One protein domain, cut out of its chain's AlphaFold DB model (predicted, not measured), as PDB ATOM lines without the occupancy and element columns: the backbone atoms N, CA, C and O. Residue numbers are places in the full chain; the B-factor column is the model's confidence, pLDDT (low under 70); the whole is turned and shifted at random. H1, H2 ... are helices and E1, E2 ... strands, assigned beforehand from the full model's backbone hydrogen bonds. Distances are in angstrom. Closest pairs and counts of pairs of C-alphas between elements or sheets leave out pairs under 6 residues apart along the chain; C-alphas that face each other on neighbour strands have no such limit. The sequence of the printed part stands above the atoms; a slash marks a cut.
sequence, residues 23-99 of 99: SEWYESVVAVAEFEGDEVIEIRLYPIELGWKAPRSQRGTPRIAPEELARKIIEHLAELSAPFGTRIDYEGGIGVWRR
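What this domain is: This is residues 23 to 99 of the 99 residues of an uncharacterized protein of Gemmatimonadetes bacterium (UniProt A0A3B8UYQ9). A twisted antiparallel sheet of four strands has one long helix, H2, packed over one face, while the other face is bare. The long hairpin of E1 and E2 runs along the longest axis, with its turn at one end and the loop of residues 50 to 66 towards the other. The printed part has 77 residues, with two named helices and four named strands in the order H1, E1, E2, H2, E3, E4; the sheet's order is E1, E2, E4, E3 and the class is mixed, helices and strands. It is only just compact, close to loose, with a radius of gyration of the C-alphas of 13.5 A and spans of 43 by 24 by 22 A.

How they stand to each other: H1, residues 23 to 26, only grazes the sheet. E1, residues 27 to 36, and E2, residues 39 to 49, form an antiparallel hairpin, with N 30 and O 46 2.8 A apart; E2 bends by 54 degrees at residue 42. E4, residues 94 to 98, is antiparallel to E2, with N 45 and O 95 2.8 A apart. E3, residues 89 to 91, forms a hairpin with E4, with N 91 and O 94 2.9 A apart. H2, residues 67 to 84, is on one face of the sheet, two layers in all; its closest C-alphas to E2 are Ala 70 and Pro 47, 5.2 A. E2, H2 and E3 make a split strand-helix-strand unit, two strands running the same way with E4 between them, its crossover right-handed. In H2, 12 of 14 O i to N i+4 pairs are within hydrogen-bond range; H1 is too short for such a pair.

Where its parts are: H1 begins at C-alpha 23 (-23.036, -3.172, -20.738). E1 is 29.7 A long, E2 29.4 A, H2 26.1 A and E4 12.9 A. E4 ends at C-alpha 98 (-9.083, 17.767, -33.646).

The domain as a whole: The C-alphas of Gly 37 and Pro 55, the two farthest apart, are 44.4 A apart. The printed part has no cut, and the link from E2 to H2 is long. No printed residue is under 70 in pLDDT.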
ATOM      1  N   SER A  23     -23.092  -3.520 -19.311       88.25
ATOM      2  CA  SER A  23     -23.036  -3.172 -20.738       88.25
ATOM      3  C   SER A  23     -21.757  -2.414 -21.086       88.25
ATOM      4  O   SER A  23     -21.219  -2.586 -22.176       88.25
ATOM      5  N   GLU A  24     -21.218  -1.659 -20.129       87.75
ATOM      6  CA  GLU A  24     -20.032  -0.819 -20.264       87.75
ATOM      7  C   GLU A  24     -18.779  -1.607 -20.677       87.75
ATOM      8  O   GLU A  24     -17.898  -1.075 -21.342       87.75
ATOM      9  N   TRP A  25     -18.719  -2.905 -20.367       90.19
ATOM     10  CA  TRP A  25     -17.610  -3.792 -20.743       90.19
ATOM     11  C   TRP A  25     -17.677  -4.286 -22.193       90.19
ATOM     12  O   TRP A  25     -16.760  -4.955 -22.669       90.19
ATOM     13  N   TYR A  26     -18.775  -3.989 -22.882       94.75
ATOM     14  CA  TYR A  26     -19.046  -4.370 -24.267       94.75
ATOM     15  C   TYR A  26     -19.230  -3.145 -25.164       94.75
ATOM     16  O   TYR A  26     -19.650  -3.286 -26.309       94.75
ATOM     17  N   GLU A  27     -18.933  -1.962 -24.647       96.75
ATOM     18  CA  GLU A  27     -19.058  -0.670 -25.303       96.75
ATOM     19  C   GLU A  27     -17.644  -0.113 -25.503       96.75
ATOM     20  O   GLU A  27     -16.840  -0.103 -24.571       96.75
ATOM     21  N   SER A  28     -17.285   0.281 -26.725       97.25
ATOM     22  CA  SER A  28     -15.932   0.768 -27.012       97.25
ATOM     23  C   SER A  28     -15.881   1.613 -28.286       97.25
ATOM     24  O   SER A  28     -16.908   1.887 -28.903       97.25
ATOM     25  N   VAL A  29     -14.681   2.015 -28.699       98.25
ATOM     26  CA  VAL A  29     -14.427   2.742 -29.947       98.25
ATOM     27  C   VAL A  29     -13.266   2.111 -30.711       98.25
ATOM     28  O   VAL A  29     -12.310   1.615 -30.116       98.25
ATOM     29  N   VAL A  30     -13.318   2.178 -32.038       98.25
ATOM     30  CA  VAL A  30     -12.140   2.000 -32.894       98.25
ATOM     31  C   VAL A  30     -11.606   3.386 -33.236       98.25
ATOM     32  O   VAL A  30     -12.311   4.185 -33.850       98.25
ATOM     33  N   ALA A  31     -10.370   3.675 -32.830       98.06
ATOM     34  CA  ALA A  31      -9.715   4.947 -33.112       98.06
ATOM     35  C   ALA A  31      -8.945   4.890 -34.438       98.06
ATOM     36  O   ALA A  31      -8.139   3.986 -34.659       98.06
ATOM     37  N   VAL A  32      -9.173   5.877 -35.299       98.38
ATOM     38  CA  VAL A  32      -8.424   6.105 -36.536       98.38
ATOM     39  C   VAL A  32      -7.812   7.494 -36.450       98.38
ATOM     40  O   VAL A  32      -8.534   8.488 -36.445       98.38
ATOM     41  N   ALA A  33      -6.487   7.553 -36.349       98.19
ATOM     42  CA  ALA A  33      -5.738   8.799 -36.260       98.19
ATOM     43  C   ALA A  33      -5.213   9.216 -37.639       98.19
ATOM     44  O   ALA A  33      -4.696   8.388 -38.392       98.19
ATOM     45  N   GLU A  34      -5.335  10.502 -37.943       98.31
ATOM     46  CA  GLU A  34      -4.758  11.149 -39.114       98.31
ATOM     47  C   GLU A  34      -3.554  11.989 -38.693       98.31
ATOM     48  O   GLU A  34      -3.601  12.714 -37.695       98.31
ATOM     49  N   PHE A  35      -2.467  11.858 -39.451       98.19
ATOM     50  CA  PHE A  35      -1.183  12.471 -39.147       98.19
ATOM     51  C   PHE A  35      -0.761  13.411 -40.268       98.19
ATOM     52  O   PHE A  35      -0.860  13.064 -41.447       98.19
ATOM     53  N   GLU A  36      -0.201  14.552 -39.885       98.12
ATOM     54  CA  GLU A  36       0.582  15.416 -40.759       98.12
ATOM     55  C   GLU A  36       2.019  15.434 -40.228       98.12
ATOM     56  O   GLU A  36       2.301  15.951 -39.149       98.12
ATOM     57  N   GLY A  37       2.935  14.794 -40.958       96.69
ATOM     58  CA  GLY A  37       4.292  14.565 -40.462       96.69
ATOM     59  C   GLY A  37       4.306  13.639 -39.241       96.69
ATOM     60  O   GLY A  37       3.873  12.490 -39.328       96.69
ATOM     61  N   ASP A  38       4.844  14.129 -38.126       96.75
ATOM     62  CA  ASP A  38       4.924  13.437 -36.835       96.75
ATOM     63  C   ASP A  38       3.821  13.854 -35.847       96.75
ATOM     64  O   ASP A  38       3.782  13.361 -34.716       96.75
ATOM     65  N   GLU A  39       2.894  14.712 -36.273       97.25
ATOM     66  CA  GLU A  39       1.833  15.242 -35.428       97.25
ATOM     67  C   GLU A  39       0.464  14.668 -35.819       97.25
ATOM     68  O   GLU A  39       0.113  14.567 -36.995       97.25
ATOM     69  N   VAL A  40      -0.338  14.296 -34.816       97.75
ATOM     70  CA  VAL A  40      -1.742  13.911 -35.021       97.75
ATOM     71  C   VAL A  40      -2.574  15.179 -35.199       97.75
ATOM     72  O   VAL A  40      -2.549  16.056 -34.332       97.75
ATOM     73  N   ILE A  41      -3.336  15.258 -36.288       98.25
ATOM     74  CA  ILE A  41      -4.207  16.406 -36.594       98.25
ATOM     75  C   ILE A  41      -5.690  16.115 -36.330       98.25
ATOM     76  O   ILE A  41      -6.440  17.016 -35.957       98.25
ATOM     77  N   GLU A  42      -6.110  14.854 -36.459       98.44
ATOM     78  CA  GLU A  42      -7.483  14.412 -36.207       98.44
ATOM     79  C   GLU A  42      -7.496  12.971 -35.675       98.44
ATOM     80  O   GLU A  42      -6.702  12.128 -36.096       98.44
ATOM     81  N   ILE A  43      -8.423  12.663 -34.767       98.62
ATOM     82  CA  ILE A  43      -8.748  11.292 -34.365       98.62
ATOM     83  C   ILE A  43     -10.250  11.083 -34.533       98.62
ATOM     84  O   ILE A  43     -11.057  11.734 -33.867       98.62
ATOM     85  N   ARG A  44     -10.618  10.124 -35.382       98.69
ATOM     86  CA  ARG A  44     -11.992   9.644 -35.554       98.69
ATOM     87  C   ARG A  44     -12.220   8.411 -34.689       98.69
ATOM     88  O   ARG A  44     -11.466   7.441 -34.756       98.69
ATOM     89  N   LEU A  45     -13.266   8.452 -33.879       98.75
ATOM     90  CA  LEU A  45     -13.624   7.442 -32.891       98.75
ATOM     91  C   LEU A  45     -14.930   6.788 -33.331       98.75
ATOM     92  O   LEU A  45     -16.011   7.339 -33.136       98.75
ATOM     93  N   TYR A  46     -14.823   5.614 -33.946       98.69
ATOM     94  CA  TYR A  46     -15.970   4.853 -34.433       98.69
ATOM     95  C   TYR A  46     -16.550   4.018 -33.289       98.69
ATOM     96  O   TYR A  46     -15.892   3.063 -32.863       98.69
ATOM     97  N   PRO A  47     -17.744   4.343 -32.768       98.50
ATOM     98  CA  PRO A  47     -18.309   3.625 -31.638       98.50
ATOM     99  C   PRO A  47     -18.738   2.217 -32.046       98.50
ATOM    100  O   PRO A  47     -19.352   1.997 -33.095       98.50
ATOM    101  N   ILE A  48     -18.411   1.255 -31.189       98.25
ATOM    102  CA  ILE A  48     -18.681  -0.161 -31.391       98.25
ATOM    103  C   ILE A  48     -19.336  -0.792 -30.167       98.25
ATOM    104  O   ILE A  48     -19.060  -0.429 -29.024       98.25
ATOM    105  N   GLU A  49     -20.157  -1.804 -30.421       96.25
ATOM    106  CA  GLU A  49     -20.627  -2.727 -29.398       96.25
ATOM    107  C   GLU A  49     -20.121  -4.154 -29.639       96.25
ATOM    108  O   GLU A  49     -19.885  -4.586 -30.771       96.25
ATOM    109  N   LEU A  50     -19.980  -4.908 -28.551       96.12
ATOM    110  CA  LEU A  50     -19.490  -6.287 -28.536       96.12
ATOM    111  C   LEU A  50     -20.619  -7.304 -28.279       96.12
ATOM    112  O   LEU A  50     -20.351  -8.472 -27.989       96.12
ATOM    113  N   GLY A  51     -21.884  -6.880 -28.385       92.31
ATOM    114  CA  GLY A  51     -23.067  -7.738 -28.282       92.31
ATOM    115  C   GLY A  51     -23.335  -8.277 -26.879       92.31
ATOM    116  O   GLY A  51     -23.544  -9.476 -26.728       92.31
ATOM    117  N   TRP A  52     -23.358  -7.423 -25.852       89.62
ATOM    118  CA  TRP A  52     -23.559  -7.825 -24.447       89.62
ATOM    119  C   TRP A  52     -24.746  -8.781 -24.231       89.62
ATOM    120  O   TRP A  52     -24.628  -9.788 -23.532       89.62
ATOM    121  N   LYS A  53     -25.878  -8.500 -24.887       86.75
ATOM    122  CA  LYS A  53     -27.111  -9.301 -24.798       86.75
ATOM    123  C   LYS A  53     -27.150 -10.491 -25.765       86.75
ATOM    124  O   LYS A  53     -28.099 -11.268 -25.732       86.75
ATOM    125  N   ALA A  54     -26.143 -10.649 -26.623       87.31
ATOM    126  CA  ALA A  54     -26.067 -11.755 -27.567       87.31
ATOM    127  C   ALA A  54     -25.707 -13.078 -26.856       87.31
ATOM    128  O   ALA A  54     -25.159 -13.062 -25.738       87.31
ATOM    129  N   PRO A  55     -25.969 -14.238 -27.492       86.19
ATOM    130  CA  PRO A  55     -25.475 -15.524 -27.014       86.19
ATOM    131  C   PRO A  55     -23.965 -15.482 -26.770       86.19
ATOM    132  O   PRO A  55     -23.240 -14.822 -27.511       86.19
ATOM    133  N   ARG A  56     -23.480 -16.218 -25.760       81.62
ATOM    134  CA  ARG A  56     -22.064 -16.198 -25.337       81.62
ATOM    135  C   ARG A  56     -21.080 -16.371 -26.506       81.62
ATOM    136  O   ARG A  56     -20.068 -15.687 -26.539       81.62
ATOM    137  N   SER A  57     -21.398 -17.228 -27.478       85.56
ATOM    138  CA  SER A  57     -20.566 -17.489 -28.665       85.56
ATOM    139  C   SER A  57     -20.462 -16.324 -29.657       85.56
ATOM    140  O   SER A  57     -19.600 -16.347 -30.527       85.56
ATOM    141  N   GLN A  58     -21.337 -15.324 -29.551       85.81
ATOM    142  CA  GLN A  58     -21.403 -14.154 -30.437       85.81
ATOM    143  C   GLN A  58     -20.963 -12.856 -29.740       85.81
ATOM    144  O   GLN A  58     -21.042 -11.775 -30.337       85.81
ATOM    145  N   ARG A  59     -20.537 -12.954 -28.474       89.38
ATOM    146  CA  ARG A  59     -19.991 -11.845 -27.689       89.38
ATOM    147  C   ARG A  59     -18.531 -11.595 -28.061       89.38
ATOM    148  O   ARG A  59     -17.788 -12.540 -28.307       89.38
ATOM    149  N   GLY A  60     -18.114 -10.332 -28.050       89.81
ATOM    150  CA  GLY A  60     -16.716  -9.929 -28.262       89.81
ATOM    151  C   GLY A  60     -16.362  -9.546 -29.700       89.81
ATOM    152  O   GLY A  60     -15.335  -8.909 -29.909       89.81
ATOM    153  N   THR A  61     -17.203  -9.868 -30.686       92.81
ATOM    154  CA  THR A  61     -17.000  -9.400 -32.065       92.81
ATOM    155  C   THR A  61     -17.483  -7.953 -32.205       92.81
ATOM    156  O   THR A  61     -18.665  -7.705 -31.948       92.81
ATOM    157  N   PRO A  62     -16.621  -7.014 -32.636       94.88
ATOM    158  CA  PRO A  62     -16.990  -5.613 -32.778       94.88
ATOM    159  C   PRO A  62     -17.984  -5.395 -33.919       94.88
ATOM    160  O   PRO A  62     -17.825  -5.928 -35.019       94.88
ATOM    161  N   ARG A  63     -19.008  -4.583 -33.649       95.38
ATOM    162  CA  ARG A  63     -19.993  -4.091 -34.622       95.38
ATOM    163  C   ARG A  63     -20.192  -2.601 -34.403       95.38
ATOM    164  O   ARG A  63     -20.111  -2.159 -33.264       95.38
ATOM    165  N   ILE A  64     -20.483  -1.850 -35.463       97.25
ATOM    166  CA  ILE A  64     -20.837  -0.431 -35.330       97.25
ATOM    167  C   ILE A  64     -22.056  -0.302 -34.416       97.25
ATOM    168  O   ILE A  64     -23.054  -1.001 -34.607       97.25
ATOM    169  N   ALA A  65     -21.944   0.569 -33.416       97.19
ATOM    170  CA  ALA A  65     -23.021   0.819 -32.476       97.19
ATOM    171  C   ALA A  65     -24.192   1.542 -33.177       97.19
ATOM    172  O   ALA A  65     -23.959   2.457 -33.970       97.19
ATOM    173  N   PRO A  66     -25.455   1.175 -32.888       95.94
ATOM    174  CA  PRO A  66     -26.618   1.959 -33.303       95.94
ATOM    175  C   PRO A  66     -26.568   3.379 -32.728       95.94
ATOM    176  O   PRO A  66     -26.006   3.572 -31.656       95.94
ATOM    177  N   GLU A  67     -27.205   4.350 -33.388       96.44
ATOM    178  CA  GLU A  67     -27.070   5.791 -33.099       96.44
ATOM    179  C   GLU A  67     -27.181   6.176 -31.613       96.44
ATOM    180  O   GLU A  67     -26.331   6.902 -31.103       96.44
ATOM    181  N   GLU A  68     -28.188   5.668 -30.901       96.44
ATOM    182  CA  GLU A  68     -28.382   5.978 -29.478       96.44
ATOM    183  C   GLU A  68     -27.212   5.475 -28.616       96.44
ATOM    184  O   GLU A  68     -26.695   6.179 -27.750       96.44
ATOM    185  N   LEU A  69     -26.746   4.254 -28.892       96.56
ATOM    186  CA  LEU A  69     -25.610   3.663 -28.193       96.56
ATOM    187  C   LEU A  69     -24.297   4.333 -28.609       96.56
ATOM    188  O   LEU A  69     -23.437   4.567 -27.768       96.56
ATOM    189  N   ALA A  70     -24.158   4.673 -29.889       98.25
ATOM    190  CA  ALA A  70     -23.026   5.405 -30.432       98.25
ATOM    191  C   ALA A  70     -22.845   6.744 -29.713       98.25
ATOM    192  O   ALA A  70     -21.761   7.020 -29.202       98.25
ATOM    193  N   ARG A  71     -23.921   7.527 -29.592       98.31
ATOM    194  CA  ARG A  71     -23.930   8.789 -28.850       98.31
ATOM    195  C   ARG A  71     -23.512   8.586 -27.396       98.31
ATOM    196  O   ARG A  71     -22.558   9.224 -26.964       98.31
ATOM    197  N   LYS A  72     -24.140   7.643 -26.684       97.69
ATOM    198  CA  LYS A  72     -23.794   7.314 -25.290       97.69
ATOM    199  C   LYS A  72     -22.307   6.974 -25.125       97.69
ATOM    200  O   LYS A  72     -21.668   7.458 -24.197       97.69
ATOM    201  N   ILE A  73     -21.757   6.138 -26.010       98.31
ATOM    202  CA  ILE A  73     -20.344   5.732 -25.977       98.31
ATOM    203  C   ILE A  73     -19.430   6.949 -26.126       98.31
ATOM    204  O   ILE A  73     -18.474   7.095 -25.363       98.31
ATOM    205  N   ILE A  74     -19.709   7.811 -27.106       98.62
ATOM    206  CA  ILE A  74     -18.871   8.977 -27.386       98.62
ATOM    207  C   ILE A  74     -18.989  10.028 -26.283       98.62
ATOM    208  O   ILE A  74     -17.963  10.555 -25.865       98.62
ATOM    209  N   GLU A  75     -20.191  10.300 -25.775       98.19
ATOM    210  CA  GLU A  75     -20.404  11.235 -24.663       98.19
ATOM    211  C   GLU A  75     -19.678  10.758 -23.399       98.19
ATOM    212  O   GLU A  75     -18.919  11.521 -22.806       98.19
ATOM    213  N   HIS A  76     -19.791   9.473 -23.053       97.81
ATOM    214  CA  HIS A  76     -19.057   8.900 -21.924       97.81
ATOM    215  C   HIS A  76     -17.534   8.993 -22.117       97.81
ATOM    216  O   HIS A  76     -16.805   9.367 -21.197       97.81
ATOM    217  N   LEU A  77     -17.026   8.696 -23.318       98.00
ATOM    218  CA  LEU A  77     -15.599   8.833 -23.605       98.00
ATOM    219  C   LEU A  77     -15.142  10.299 -23.536       98.00
ATOM    220  O   LEU A  77     -14.053  10.569 -23.029       98.00
ATOM    221  N   ALA A  78     -15.960  11.242 -24.005       98.31
ATOM    222  CA  ALA A  78     -15.691  12.672 -23.911       98.31
ATOM    223  C   ALA A  78     -15.615  13.135 -22.448       98.31
ATOM    224  O   ALA A  78     -14.664  13.824 -22.080       98.31
ATOM    225  N   GLU A  79     -16.546  12.697 -21.596       98.25
ATOM    226  CA  GLU A  79     -16.539  12.978 -20.153       98.25
ATOM    227  C   GLU A  79     -15.266  12.464 -19.470       98.25
ATOM    228  O   GLU A  79     -14.630  13.195 -18.710       98.25
ATOM    229  N   LEU A  80     -14.851  11.230 -19.776       97.56
ATOM    230  CA  LEU A  80     -13.617  10.644 -19.243       97.56
ATOM    231  C   LEU A  80     -12.354  11.355 -19.747       97.56
ATOM    232  O   LEU A  80     -11.338  11.375 -19.051       97.56
ATOM    233  N   SER A  81     -12.409  11.923 -20.951       97.88
ATOM    234  CA  SER A  81     -11.270  12.577 -21.603       97.88
ATOM    235  C   SER A  81     -11.122  14.052 -21.204       97.88
ATOM    236  O   SER A  81     -10.012  14.590 -21.222       97.88
ATOM    237  N   ALA A  82     -12.210  14.703 -20.779       98.06
ATOM    238  CA  ALA A  82     -12.237  16.124 -20.432       98.06
ATOM    239  C   ALA A  82     -11.197  16.555 -19.368       98.06
ATOM    240  O   ALA A  82     -10.564  17.596 -19.569       98.06
ATOM    241  N   PRO A  83     -10.925  15.789 -18.285       98.38
ATOM    242  CA  PRO A  83      -9.888  16.139 -17.305       98.38
ATOM    243  C   PRO A  83      -8.469  16.216 -17.882       98.38
ATOM    244  O   PRO A  83      -7.597  16.840 -17.278       98.38
ATOM    245  N   PHE A  84      -8.232  15.604 -19.044       97.38
ATOM    246  CA  PHE A  84      -6.949  15.629 -19.747       97.38
ATOM    247  C   PHE A  84      -6.867  16.750 -20.797       97.38
ATOM    248  O   PHE A  84      -5.892  16.825 -21.539       97.38
ATOM    249  N   GLY A  85      -7.876  17.627 -20.871       96.81
ATOM    250  CA  GLY A  85      -7.946  18.708 -21.860       96.81
ATOM    251  C   GLY A  85      -8.330  18.234 -23.266       96.81
ATOM    252  O   GLY A  85      -8.202  18.989 -24.226       96.81
ATOM    253  N   THR A  86      -8.800  16.995 -23.405       97.19
ATOM    254  CA  THR A  86      -9.209  16.415 -24.685       97.19
ATOM    255  C   THR A  86     -10.698  16.659 -24.911       97.19
ATOM    256  O   THR A  86     -11.539  16.143 -24.175       97.19
ATOM    257  N   ARG A  87     -11.031  17.424 -25.954       98.00
ATOM    258  CA  ARG A  87     -12.413  17.650 -26.389       98.00
ATOM    259  C   ARG A  87     -12.769  16.717 -27.542       98.00
ATOM    260  O   ARG A  87     -12.132  16.771 -28.588       98.00
ATOM    261  N   ILE A  88     -13.789  15.892 -27.349       98.69
ATOM    262  CA  ILE A  88     -14.328  14.999 -28.376       98.69
ATOM    263  C   ILE A  88     -15.736  15.484 -28.711       98.69
ATOM    264  O   ILE A  88     -16.577  15.577 -27.819       98.69
ATOM    265  N   ASP A  89     -15.987  15.785 -29.980       98.44
ATOM    266  CA  ASP A  89     -17.297  16.196 -30.479       98.44
ATOM    267  C   ASP A  89     -17.993  15.012 -31.176       98.44
ATOM    268  O   ASP A  89     -17.353  14.228 -31.874       98.44
ATOM    269  N   TYR A  90     -19.307  14.855 -30.981       98.19
ATOM    270  CA  TYR A  90     -20.093  13.833 -31.685       98.19
ATOM    271  C   TYR A  90     -20.596  14.385 -33.022       98.19
ATOM    272  O   TYR A  90     -21.488  15.236 -33.063       98.19
ATOM    273  N   GLU A  91     -20.044  13.882 -34.122       97.81
ATOM    274  CA  GLU A  91     -20.312  14.348 -35.481       97.81
ATOM    275  C   GLU A  91     -20.658  13.157 -36.378       97.81
ATOM    276  O   GLU A  91     -19.888  12.210 -36.505       97.81
ATOM    277  N   GLY A  92     -21.833  13.175 -37.015       95.25
ATOM    278  CA  GLY A  92     -22.182  12.184 -38.044       95.25
ATOM    279  C   GLY A  92     -22.152  10.716 -37.591       95.25
ATOM    280  O   GLY A  92     -21.910   9.838 -38.416       95.25
ATOM    281  N   GLY A  93     -22.382  10.436 -36.303       97.19
ATOM    282  CA  GLY A  93     -22.382   9.074 -35.755       97.19
ATOM    283  C   GLY A  93     -21.058   8.618 -35.138       97.19
ATOM    284  O   GLY A  93     -20.971   7.486 -34.661       97.19
ATOM    285  N   ILE A  94     -20.031   9.469 -35.142       98.56
ATOM    286  CA  ILE A  94     -18.706   9.168 -34.589       98.56
ATOM    287  C   ILE A  94     -18.254  10.260 -33.622       98.56
ATOM    288  O   ILE A  94     -18.772  11.374 -33.637       98.56
ATOM    289  N   GLY A  95     -17.274   9.943 -32.780       98.62
ATOM    290  CA  GLY A  95     -16.531  10.961 -32.046       98.62
ATOM    291  C   GLY A  95     -15.405  11.515 -32.905       98.62
ATOM    292  O   GLY A  95     -14.758  10.760 -33.633       98.62
ATOM    293  N   VAL A  96     -15.146  12.810 -32.808       98.75
ATOM    294  CA  VAL A  96     -14.026  13.454 -33.486       98.75
ATOM    295  C   VAL A  96     -13.267  14.321 -32.496       98.75
ATOM    296  O   VAL A  96     -13.842  15.166 -31.816       98.75
ATOM    297  N   TRP A  97     -11.961  14.097 -32.415       98.56
ATOM    298  CA  TRP A  97     -11.019  15.018 -31.794       98.56
ATOM    299  C   TRP A  97     -10.198  15.682 -32.895       98.56
ATOM    300  O   TRP A  97      -9.770  15.010 -33.835       98.56
ATOM    301  N   ARG A  98      -9.962  16.987 -32.768       97.19
ATOM    302  CA  ARG A  98      -9.083  17.767 -33.646       97.19
ATOM    303  C   ARG A  98      -8.131  18.586 -32.790       97.19
ATOM    304  O   ARG A  98      -8.501  18.983 -31.681       97.19
ATOM    305  N   ARG A  99      -6.923  18.787 -33.301       91.81
ATOM    306  CA  ARG A  99      -5.899  19.599 -32.642       91.81
ATOM    307  C   ARG A  99      -6.252  21.085 -32.616       91.81
ATOM    308  O   ARG A  99      -6.870  21.566 -33.591       91.81
TER     309      ARG A  99